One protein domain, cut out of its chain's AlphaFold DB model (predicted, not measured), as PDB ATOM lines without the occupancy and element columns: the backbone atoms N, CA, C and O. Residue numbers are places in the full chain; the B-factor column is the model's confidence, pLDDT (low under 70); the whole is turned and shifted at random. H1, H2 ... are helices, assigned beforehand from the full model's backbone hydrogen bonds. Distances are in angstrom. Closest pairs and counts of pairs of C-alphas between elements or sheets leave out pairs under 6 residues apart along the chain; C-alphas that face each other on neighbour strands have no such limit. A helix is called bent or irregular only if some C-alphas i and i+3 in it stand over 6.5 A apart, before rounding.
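This is residues 290 to 362 of the 700 residues of an uncharacterized protein of Phytophthora parasitica P1976 (UniProt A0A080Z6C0). One long helix, H1, runs through the middle, and three other helices pack on it at separate places: H4 steeply tilted near its last residues, H5 beside its middle and little H2 on another side. H4 and H5 follow each other through a tight turn and make a V, from which H5 folds back to H1; irregular H3 lies farthest from the middle, off the first part of H1. The printed part has 73 residues with five named helices, in the order H1, H2, H3, H4, H5, and no named strand; the class is all helix. The whole is compact, with a radius of gyration of the C-alphas of 12.1 A, and spans 32 by 26 by 17 A.

The hub is H1, residues 290 to 305, which touches three other helices. With residues 302 to 303 alone it touches residues 334 to 338 of H4, residues 330 to 342; their closest C-alphas, Phe 303 and Val 338, are 6.0 A apart. H1 and H4 run the same way at a steep tilt of 56 degrees. With residues 295 to 299 alone H1 touches H5, residues 346 to 353, closest at the C-alphas of Arg 295 and Trp 353, 7.0 A apart. They run opposite ways at a steep tilt of 60 degrees. With residues 296 to 300 alone H1 only just touches H2, residues 312 to 315, with 3 pairs of C-alphas within 8 A; the closest, Ile 296 and Leu 314, are 6.5 A apart. H3, residues 319 to 324, is close to H1 but not clearly touching, with the closest C-alphas, Ala 293 and Pro 319, 7.3 A apart and the lines about perpendicular at 81 degrees. H4 and H5 are close but not clearly touching, with the closest C-alphas, Val 339 and Ala 349, 6.6 A apart. H2 and H4 are near each other, while H5 is apart from H2 and H3. In H1, H4 and H5 every O i to N i+4 pair is within hydrogen-bond range; H3 has 0 of 2, with 1 of 3 O i to N i+3 pairs within range, and H2 is too short for an i+4 pair.

H1 begins at C-alpha 290, (-28.307, -27.764, -8.428), and is 21.9 A long. H4 is 17.8 A long and ends at C-alpha 342, (-47.111, -11.315, -1.920). H5 is 10.4 A long and ends at C-alpha 353, (-35.205, -14.375, -8.014). H2 is 5.1 A long. H3 is 11.0 A long and irregular, with C-alphas 320 and 323 7.8 A apart.

The two C-alphas farthest apart, Asp 320 and Lys 343, are 33.9 A apart. The printed part has no cut and no long link; H1 to H2 is a short link and the other three are tight. Mean pLDDT of the printed part is 79.0, with residues 290 to 293 and 312 to 329 under 70.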
ATOM      1  N   SER A 290     -27.612 -27.981  -9.693       57.09
ATOM      2  CA  SER A 290     -28.307 -27.764  -8.428       57.09
ATOM      3  C   SER A 290     -28.525 -26.281  -8.083       57.09
ATOM      4  O   SER A 290     -29.475 -25.976  -7.372       57.09
ATOM      5  N   LEU A 291     -27.688 -25.344  -8.563       64.56
ATOM      6  CA  LEU A 291     -27.869 -23.909  -8.283       64.56
ATOM      7  C   LEU A 291     -29.083 -23.373  -9.044       64.56
ATOM      8  O   LEU A 291     -29.926 -22.673  -8.477       64.56
ATOM      9  N   ALA A 292     -29.197 -23.757 -10.318       66.50
ATOM     10  CA  ALA A 292     -30.378 -23.495 -11.125       66.50
ATOM     11  C   ALA A 292     -31.608 -24.216 -10.548       66.50
ATOM     12  O   ALA A 292     -32.656 -23.589 -10.383       66.50
ATOM     13  N   ALA A 293     -31.473 -25.490 -10.155       67.69
ATOM     14  CA  ALA A 293     -32.558 -26.250  -9.539       67.69
ATOM     15  C   ALA A 293     -33.020 -25.650  -8.198       67.69
ATOM     16  O   ALA A 293     -34.221 -25.567  -7.952       67.69
ATOM     17  N   ALA A 294     -32.106 -25.163  -7.354       73.88
ATOM     18  CA  ALA A 294     -32.433 -24.515  -6.085       73.88
ATOM     19  C   ALA A 294     -33.196 -23.203  -6.307       73.88
ATOM     20  O   ALA A 294     -34.211 -22.956  -5.650       73.88
ATOM     21  N   ARG A 295     -32.770 -22.392  -7.288       80.12
ATOM     22  CA  ARG A 295     -33.502 -21.189  -7.709       80.12
ATOM     23  C   ARG A 295     -34.910 -21.533  -8.193       80.12
ATOM     24  O   ARG A 295     -35.875 -20.923  -7.737       80.12
ATOM     25  N   ILE A 296     -35.038 -22.530  -9.072       80.31
ATOM     26  CA  ILE A 296     -36.330 -23.011  -9.584       80.31
ATOM     27  C   ILE A 296     -37.213 -23.509  -8.436       80.31
ATOM     28  O   ILE A 296     -38.364 -23.092  -8.329       80.31
ATOM     29  N   GLY A 297     -36.678 -24.331  -7.532       83.00
ATOM     30  CA  GLY A 297     -37.403 -24.858  -6.377       83.00
ATOM     31  C   GLY A 297     -37.933 -23.755  -5.462       83.00
ATOM     32  O   GLY A 297     -39.089 -23.808  -5.024       83.00
ATOM     33  N   ARG A 298     -37.138 -22.705  -5.226       86.69
ATOM     34  CA  ARG A 298     -37.586 -21.546  -4.450       86.69
ATOM     35  C   ARG A 298     -38.679 -20.755  -5.161       86.69
ATOM     36  O   ARG A 298     -39.664 -20.394  -4.517       86.69
ATOM     37  N   LEU A 299     -38.540 -20.516  -6.466       88.69
ATOM     38  CA  LEU A 299     -39.587 -19.870  -7.257       88.69
ATOM     39  C   LEU A 299     -40.882 -20.683  -7.176       88.69
ATOM     40  O   LEU A 299     -41.908 -20.149  -6.774       88.69
ATOM     41  N   VAL A 300     -40.831 -21.993  -7.415       87.75
ATOM     42  CA  VAL A 300     -41.991 -22.889  -7.293       87.75
ATOM     43  C   VAL A 300     -42.655 -22.785  -5.912       87.75
ATOM     44  O   VAL A 300     -43.881 -22.709  -5.823       87.75
ATOM     45  N   SER A 301     -41.874 -22.734  -4.829       89.38
ATOM     46  CA  SER A 301     -42.402 -22.524  -3.472       89.38
ATOM     47  C   SER A 301     -43.149 -21.191  -3.331       89.38
ATOM     48  O   SER A 301     -44.256 -21.151  -2.788       89.38
ATOM     49  N   ALA A 302     -42.603 -20.106  -3.886       92.38
ATOM     50  CA  ALA A 302     -43.254 -18.798  -3.881       92.38
ATOM     51  C   ALA A 302     -44.547 -18.772  -4.712       92.38
ATOM     52  O   ALA A 302     -45.545 -18.219  -4.252       92.38
ATOM     53  N   PHE A 303     -44.574 -19.434  -5.873       92.50
ATOM     54  CA  PHE A 303     -45.791 -19.599  -6.677       92.50
ATOM     55  C   PHE A 303     -46.886 -20.342  -5.900       92.50
ATOM     56  O   PHE A 303     -48.025 -19.875  -5.846       92.50
ATOM     57  N   ARG A 304     -46.539 -21.441  -5.214       92.44
ATOM     58  CA  ARG A 304     -47.477 -22.171  -4.339       92.44
ATOM     59  C   ARG A 304     -47.990 -21.295  -3.201       92.44
ATOM     60  O   ARG A 304     -49.194 -21.258  -2.961       92.44
ATOM     61  N   LYS A 305     -47.096 -20.564  -2.525       93.00
ATOM     62  CA  LYS A 305     -47.450 -19.648  -1.429       93.00
ATOM     63  C   LYS A 305     -48.414 -18.556  -1.897       93.00
ATOM     64  O   LYS A 305     -49.373 -18.249  -1.197       93.00
ATOM     65  N   ALA A 306     -48.183 -18.011  -3.088       93.56
ATOM     66  CA  ALA A 306     -49.032 -17.000  -3.707       93.56
ATOM     67  C   ALA A 306     -50.309 -17.574  -4.350       93.56
ATOM     68  O   ALA A 306     -51.145 -16.804  -4.812       93.56
ATOM     69  N   ARG A 307     -50.472 -18.905  -4.393       92.25
ATOM     70  CA  ARG A 307     -51.567 -19.602  -5.093       92.25
ATOM     71  C   ARG A 307     -51.684 -19.203  -6.571       92.25
ATOM     72  O   ARG A 307     -52.780 -19.139  -7.119       92.25
ATOM     73  N   VAL A 308     -50.546 -18.941  -7.207       90.38
ATOM     74  CA  VAL A 308     -50.449 -18.642  -8.641       90.38
ATOM     75  C   VAL A 308     -50.180 -19.940  -9.393       90.38
ATOM     76  O   VAL A 308     -49.428 -20.792  -8.916       90.38
ATOM     77  N   SER A 309     -50.788 -20.101 -10.571       85.31
ATOM     78  CA  SER A 309     -50.511 -21.234 -11.457       85.31
ATOM     79  C   SER A 309     -49.017 -21.311 -11.758       85.31
ATOM     80  O   SER A 309     -48.429 -20.330 -12.208       85.31
ATOM     81  N   ILE A 310     -48.409 -22.469 -11.508       82.00
ATOM     82  CA  ILE A 310     -46.994 -22.702 -11.796       82.00
ATOM     83  C   ILE A 310     -46.870 -22.958 -13.306       82.00
ATOM     84  O   ILE A 310     -47.478 -23.917 -13.786       82.00
ATOM     85  N   PRO A 311     -46.107 -22.142 -14.056       76.12
ATOM     86  CA  PRO A 311     -45.819 -22.388 -15.465       76.12
ATOM     87  C   PRO A 311     -45.269 -23.799 -15.692       76.12
ATOM     88  O   PRO A 311     -44.442 -24.272 -14.907       76.12
ATOM     89  N   ALA A 312     -45.684 -24.451 -16.782       63.78
ATOM     90  CA  ALA A 312     -45.331 -25.842 -17.078       63.78
ATOM     91  C   ALA A 312     -43.808 -26.087 -17.044       63.78
ATOM     92  O   ALA A 312     -43.357 -27.083 -16.482       63.78
ATOM     93  N   LEU A 313     -43.002 -25.133 -17.520       58.62
ATOM     94  CA  LEU A 313     -41.537 -25.213 -17.479       58.62
ATOM     95  C   LEU A 313     -40.935 -25.231 -16.066       58.62
ATOM     96  O   LEU A 313     -39.873 -25.807 -15.882       58.62
ATOM     97  N   LEU A 314     -41.581 -24.630 -15.060       61.72
ATOM     98  CA  LEU A 314     -41.131 -24.726 -13.661       61.72
ATOM     99  C   LEU A 314     -41.536 -26.064 -13.016       61.72
ATOM    100  O   LEU A 314     -41.100 -26.365 -11.907       61.72
ATOM    101  N   SER A 315     -42.370 -26.859 -13.697       53.88
ATOM    102  CA  SER A 315     -42.894 -28.137 -13.206       53.88
ATOM    103  C   SER A 315     -42.209 -29.384 -13.791       53.88
ATOM    104  O   SER A 315     -42.368 -30.457 -13.215       53.88
ATOM    105  N   THR A 316     -41.435 -29.265 -14.881       47.91
ATOM    106  CA  THR A 316     -40.917 -30.412 -15.667       47.91
ATOM    107  C   THR A 316     -39.390 -30.586 -15.697       47.91
ATOM    108  O   THR A 316     -38.909 -31.501 -16.360       47.91
ATOM    109  N   VAL A 317     -38.597 -29.751 -15.015       50.16
ATOM    110  CA  VAL A 317     -37.131 -29.742 -15.206       50.16
ATOM    111  C   VAL A 317     -36.446 -30.967 -14.584       50.16
ATOM    112  O   VAL A 317     -36.251 -31.030 -13.371       50.16
ATOM    113  N   SER A 318     -36.025 -31.904 -15.439       45.00
ATOM    114  CA  SER A 318     -34.849 -32.748 -15.191       45.00
ATOM    115  C   SER A 318     -33.577 -31.891 -15.357       45.00
ATOM    116  O   SER A 318     -33.547 -31.070 -16.279       45.00
ATOM    117  N   PRO A 319     -32.538 -32.062 -14.516       41.53
ATOM    118  CA  PRO A 319     -31.278 -31.309 -14.578       41.53
ATOM    119  C   PRO A 319     -30.625 -31.218 -15.969       41.53
ATOM    120  O   PRO A 319     -30.075 -30.174 -16.321       41.53
ATOM    121  N   ASP A 320     -30.771 -32.266 -16.788       38.66
ATOM    122  CA  ASP A 320     -30.128 -32.403 -18.103       38.66
ATOM    123  C   ASP A 320     -30.697 -31.484 -19.208       38.66
ATOM    124  O   ASP A 320     -30.020 -31.219 -20.202       38.66
ATOM    125  N   ASP A 321     -31.915 -30.949 -19.056       46.16
ATOM    126  CA  ASP A 321     -32.599 -30.157 -20.098       46.16
ATOM    127  C   ASP A 321     -32.662 -28.646 -19.788       46.16
ATOM    128  O   ASP A 321     -33.378 -27.884 -20.450       46.16
ATOM    129  N   ALA A 322     -31.841 -28.172 -18.841       44.09
ATOM    130  CA  ALA A 322     -31.729 -26.757 -18.464       44.09
ATOM    131  C   ALA A 322     -31.431 -25.806 -19.651       44.09
ATOM    132  O   ALA A 322     -31.729 -24.613 -19.598       44.09
ATOM    133  N   ALA A 323     -30.887 -26.346 -20.748       38.59
ATOM    134  CA  ALA A 323     -30.516 -25.625 -21.965       38.59
ATOM    135  C   ALA A 323     -31.686 -25.315 -22.926       38.59
ATOM    136  O   ALA A 323     -31.469 -24.657 -23.943       38.59
ATOM    137  N   LYS A 324     -32.911 -25.776 -22.633       44.12
ATOM    138  CA  LYS A 324     -34.121 -25.492 -23.435       44.12
ATOM    139  C   LYS A 324     -35.203 -24.729 -22.676       44.12
ATOM    140  O   LYS A 324     -36.327 -24.613 -23.160       44.12
ATOM    141  N   LEU A 325     -34.893 -24.215 -21.490       45.53
ATOM    142  CA  LEU A 325     -35.850 -23.385 -20.778       45.53
ATOM    143  C   LEU A 325     -35.977 -22.012 -21.449       45.53
ATOM    144  O   LEU A 325     -35.014 -21.495 -22.009       45.53
ATOM    145  N   PHE A 326     -37.157 -21.408 -21.321       48.28
ATOM    146  CA  PHE A 326     -37.491 -20.028 -21.697       48.28
ATOM    147  C   PHE A 326     -37.941 -19.809 -23.151       48.28
ATOM    148  O   PHE A 326     -37.586 -18.832 -23.818       48.28
ATOM    149  N   GLU A 327     -38.865 -20.652 -23.601       46.59
ATOM    150  CA  GLU A 327     -40.030 -20.116 -24.302       46.59
ATOM    151  C   GLU A 327     -41.099 -19.750 -23.255       46.59
ATOM    152  O   GLU A 327     -41.249 -20.445 -22.258       46.59
ATOM    153  N   GLU A 328     -41.796 -18.636 -23.491       56.28
ATOM    154  CA  GLU A 328     -43.079 -18.228 -22.890       56.28
ATOM    155  C   GLU A 328     -43.093 -17.082 -21.859       56.28
ATOM    156  O   GLU A 328     -42.489 -17.080 -20.786       56.28
ATOM    157  N   HIS A 329     -43.905 -16.095 -22.239       63.06
ATOM    158  CA  HIS A 329     -44.446 -14.965 -21.486       63.06
ATOM    159  C   HIS A 329     -44.998 -15.355 -20.093       63.06
ATOM    160  O   HIS A 329     -45.025 -14.530 -19.181       63.06
ATOM    161  N   ASP A 330     -45.349 -16.625 -19.900       73.62
ATOM    162  CA  ASP A 330     -46.018 -17.170 -18.719       73.62
ATOM    163  C   ASP A 330     -45.186 -17.097 -17.434       73.62
ATOM    164  O   ASP A 330     -45.738 -16.843 -16.363       73.62
ATOM    165  N   ILE A 331     -43.855 -17.256 -17.503       81.62
ATOM    166  CA  ILE A 331     -42.993 -17.077 -16.317       81.62
ATOM    167  C   ILE A 331     -42.982 -15.611 -15.886       81.62
ATOM    168  O   ILE A 331     -43.063 -15.331 -14.691       81.62
ATOM    169  N   VAL A 332     -42.915 -14.678 -16.839       89.25
ATOM    170  CA  VAL A 332     -42.923 -13.235 -16.557       89.25
ATOM    171  C   VAL A 332     -44.247 -12.843 -15.911       89.25
ATOM    172  O   VAL A 332     -44.249 -12.229 -14.844       89.25
ATOM    173  N   VAL A 333     -45.371 -13.242 -16.509       89.75
ATOM    174  CA  VAL A 333     -46.715 -12.951 -15.989       89.75
ATOM    175  C   VAL A 333     -46.935 -13.617 -14.631       89.75
ATOM    176  O   VAL A 333     -47.349 -12.957 -13.678       89.75
ATOM    177  N   GLY A 334     -46.598 -14.901 -14.503       91.00
ATOM    178  CA  GLY A 334     -46.754 -15.654 -13.264       91.00
ATOM    179  C   GLY A 334     -45.903 -15.095 -12.123       91.00
ATOM    180  O   GLY A 334     -46.414 -14.869 -11.028       91.00
ATOM    181  N   PHE A 335     -44.627 -14.789 -12.379       93.50
ATOM    182  CA  PHE A 335     -43.749 -14.186 -11.374       93.50
ATOM    183  C   PHE A 335     -44.233 -12.786 -10.981       93.50
ATOM    184  O   PHE A 335     -44.260 -12.452  -9.799       93.50
ATOM    185  N   SER A 336     -44.723 -12.004 -11.943       96.19
ATOM    186  CA  SER A 336     -45.340 -10.700 -11.675       96.19
ATOM    187  C   SER A 336     -46.581 -10.825 -10.787       96.19
ATOM    188  O   SER A 336     -46.764 -10.036  -9.862       96.19
ATOM    189  N   GLN A 337     -47.406 -11.855 -10.989       96.44
ATOM    190  CA  GLN A 337     -48.554 -12.129 -10.123       96.44
ATOM    191  C   GLN A 337     -48.128 -12.539  -8.706       96.44
ATOM    192  O   GLN A 337     -48.773 -12.133  -7.735       96.44
ATOM    193  N   VAL A 338     -47.041 -13.307  -8.571       96.88
ATOM    194  CA  VAL A 338     -46.431 -13.633  -7.270       96.88
ATOM    195  C   VAL A 338     -45.983 -12.357  -6.561       96.88
ATOM    196  O   VAL A 338     -46.355 -12.160  -5.406       96.88
ATOM    197  N   VAL A 339     -45.266 -11.465  -7.255       97.81
ATOM    198  CA  VAL A 339     -44.837 -10.164  -6.715       97.81
ATOM    199  C   VAL A 339     -46.036  -9.350  -6.229       97.81
ATOM    200  O   VAL A 339     -46.026  -8.893  -5.088       97.81
ATOM    201  N   LYS A 340     -47.103  -9.230  -7.033       97.19
ATOM    202  CA  LYS A 340     -48.323  -8.493  -6.646       97.19
ATOM    203  C   LYS A 340     -49.022  -9.108  -5.439       97.19
ATOM    204  O   LYS A 340     -49.406  -8.402  -4.512       97.19
ATOM    205  N   THR A 341     -49.196 -10.428  -5.448       97.00
ATOM    206  CA  THR A 341     -49.988 -11.144  -4.439       97.00
ATOM    207  C   THR A 341     -49.270 -11.178  -3.095       97.00
ATOM    208  O   THR A 341     -49.897 -11.015  -2.050       97.00
ATOM    209  N   LEU A 342     -47.947 -11.353  -3.116       96.56
ATOM    210  CA  LEU A 342     -47.111 -11.315  -1.920       96.56
ATOM    211  C   LEU A 342     -46.658  -9.894  -1.549       96.56
ATOM    212  O   LEU A 342     -46.029  -9.739  -0.509       96.56
ATOM    213  N   LYS A 343     -47.002  -8.879  -2.357       96.75
ATOM    214  CA  LYS A 343     -46.625  -7.465  -2.185       96.75
ATOM    215  C   LYS A 343     -45.117  -7.268  -1.997       96.75
ATOM    216  O   LYS A 343     -44.695  -6.538  -1.108       96.75
ATOM    217  N   LEU A 344     -44.321  -7.946  -2.823       98.00
ATOM    218  CA  LEU A 344     -42.864  -7.888  -2.720       98.00
ATOM    219  C   LEU A 344     -42.345  -6.525  -3.196       98.00
ATOM    220  O   LEU A 344     -42.685  -6.071  -4.293       98.00
ATOM    221  N   SER A 345     -41.470  -5.919  -2.398       97.94
ATOM    222  CA  SER A 345     -40.599  -4.821  -2.833       97.94
ATOM    223  C   SER A 345     -39.644  -5.276  -3.944       97.94
ATOM    224  O   SER A 345     -39.451  -6.479  -4.158       97.94
ATOM    225  N   LEU A 346     -38.997  -4.328  -4.635       97.50
ATOM    226  CA  LEU A 346     -37.970  -4.653  -5.629       97.50
ATOM    227  C   LEU A 346     -36.860  -5.514  -5.009       97.50
ATOM    228  O   LEU A 346     -36.458  -6.524  -5.586       97.50
ATOM    229  N   GLN A 347     -36.404  -5.155  -3.806       96.88
ATOM    230  CA  GLN A 347     -35.370  -5.895  -3.086       96.88
ATOM    231  C   GLN A 347     -35.795  -7.340  -2.785       96.88
ATOM    232  O   GLN A 347     -35.031  -8.266  -3.049       96.88
ATOM    233  N   GLU A 348     -37.012  -7.556  -2.281       97.25
ATOM    234  CA  GLU A 348     -37.525  -8.901  -1.992       97.25
ATOM    235  C   GLU A 348     -37.746  -9.725  -3.265       97.25
ATOM    236  O   GLU A 348     -37.490 -10.931  -3.270       97.25
ATOM    237  N   ALA A 349     -38.185  -9.093  -4.357       97.56
ATOM    238  CA  ALA A 349     -38.339  -9.748  -5.652       97.56
ATOM    239  C   ALA A 349     -36.983 -10.188  -6.226       97.56
ATOM    240  O   ALA A 349     -36.848 -11.335  -6.658       97.56
ATOM    241  N   VAL A 350     -35.961  -9.324  -6.163       96.81
ATOM    242  CA  VAL A 350     -34.582  -9.654  -6.562       96.81
ATOM    243  C   VAL A 350     -34.014 -10.772  -5.688       96.81
ATOM    244  O   VAL A 350     -33.471 -11.744  -6.219       96.81
ATOM    245  N   ALA A 351     -34.194 -10.688  -4.368       95.62
ATOM    246  CA  ALA A 351     -33.750 -11.713  -3.429       95.62
ATOM    247  C   ALA A 351     -34.414 -13.067  -3.724       95.62
ATOM    248  O   ALA A 351     -33.742 -14.103  -3.775       95.62
ATOM    249  N   LEU A 352     -35.729 -13.070  -3.979       95.19
ATOM    250  CA  LEU A 352     -36.475 -14.259  -4.381       95.19
ATOM    251  C   LEU A 352     -35.925 -14.839  -5.690       95.19
ATOM    252  O   LEU A 352     -35.620 -16.033  -5.735       95.19
ATOM    253  N   TRP A 353     -35.739 -13.994  -6.706       93.81
ATOM    254  CA  TRP A 353     -35.205 -14.375  -8.014       93.81
ATOM    255  C   TRP A 353     -33.801 -14.982  -7.923       93.81
ATOM    256  O   TRP A 353     -33.510 -15.959  -8.604       93.81
ATOM    257  N   ARG A 354     -32.938 -14.466  -7.044       91.00
ATOM    258  CA  ARG A 354     -31.552 -14.932  -6.850       91.00
ATOM    259  C   ARG A 354     -31.376 -16.078  -5.861       91.00
ATOM    260  O   ARG A 354     -30.251 -16.522  -5.640       91.00
ATOM    261  N   ASN A 355     -32.459 -16.574  -5.265       91.75
ATOM    262  CA  ASN A 355     -32.385 -17.573  -4.198       91.75
ATOM    263  C   ASN A 355     -31.654 -17.079  -2.917       91.75
ATOM    264  O   ASN A 355     -31.024 -17.863  -2.218       91.75
ATOM    265  N   GLU A 356     -31.719 -15.783  -2.594       91.69
ATOM    266  CA  GLU A 356     -31.193 -15.194  -1.346       91.69
ATOM    267  C   GLU A 356     -32.088 -15.467  -0.122       91.69
ATOM    268  O   GLU A 356     -33.230 -15.013  -0.082       91.69
ATOM    269  N   SER A 357     -31.590 -16.173   0.891       88.38
ATOM    270  CA  SER A 357     -32.283 -16.472   2.154       88.38
ATOM    271  C   SER A 357     -31.528 -15.894   3.355       88.38
ATOM    272  O   SER A 357     -30.404 -15.423   3.225       88.38
ATOM    273  N   GLU A 358     -32.112 -15.990   4.552       86.12
ATOM    274  CA  GLU A 358     -31.401 -15.672   5.802       86.12
ATOM    275  C   GLU A 358     -30.165 -16.563   6.013       86.12
ATOM    276  O   GLU A 358     -29.157 -16.112   6.547       86.12
ATOM    277  N   SER A 359     -30.228 -17.823   5.566       86.00
ATOM    278  CA  SER A 359     -29.111 -18.772   5.647       86.00
ATOM    279  C   SER A 359     -28.034 -18.550   4.582       86.00
ATOM    280  O   SER A 359     -26.879 -18.905   4.799       86.00
ATOM    281  N   ASP A 360     -28.397 -17.981   3.433       85.25
ATOM    282  CA  ASP A 360     -27.483 -17.655   2.343       85.25
ATOM    283  C   ASP A 360     -27.966 -16.380   1.641       85.25
ATOM    284  O   ASP A 360     -28.758 -16.423   0.692       85.25
ATOM    285  N   SER A 361     -27.454 -15.235   2.087       89.75
ATOM    286  CA  SER A 361     -27.800 -13.913   1.556       89.75
ATOM    287  C   SER A 361     -27.006 -13.525   0.305       89.75
ATOM    288  O   SER A 361     -27.139 -12.405  -0.179       89.75
ATOM    289  N   ARG A 362     -26.138 -14.404  -0.215       90.25
ATOM    290  CA  ARG A 362     -25.226 -14.045  -1.310       90.25
ATOM    291  C   ARG A 362     -26.010 -13.795  -2.601       90.25
ATOM    292  O   ARG A 362     -26.796 -14.666  -2.986       90.25
TER     293      ARG A 362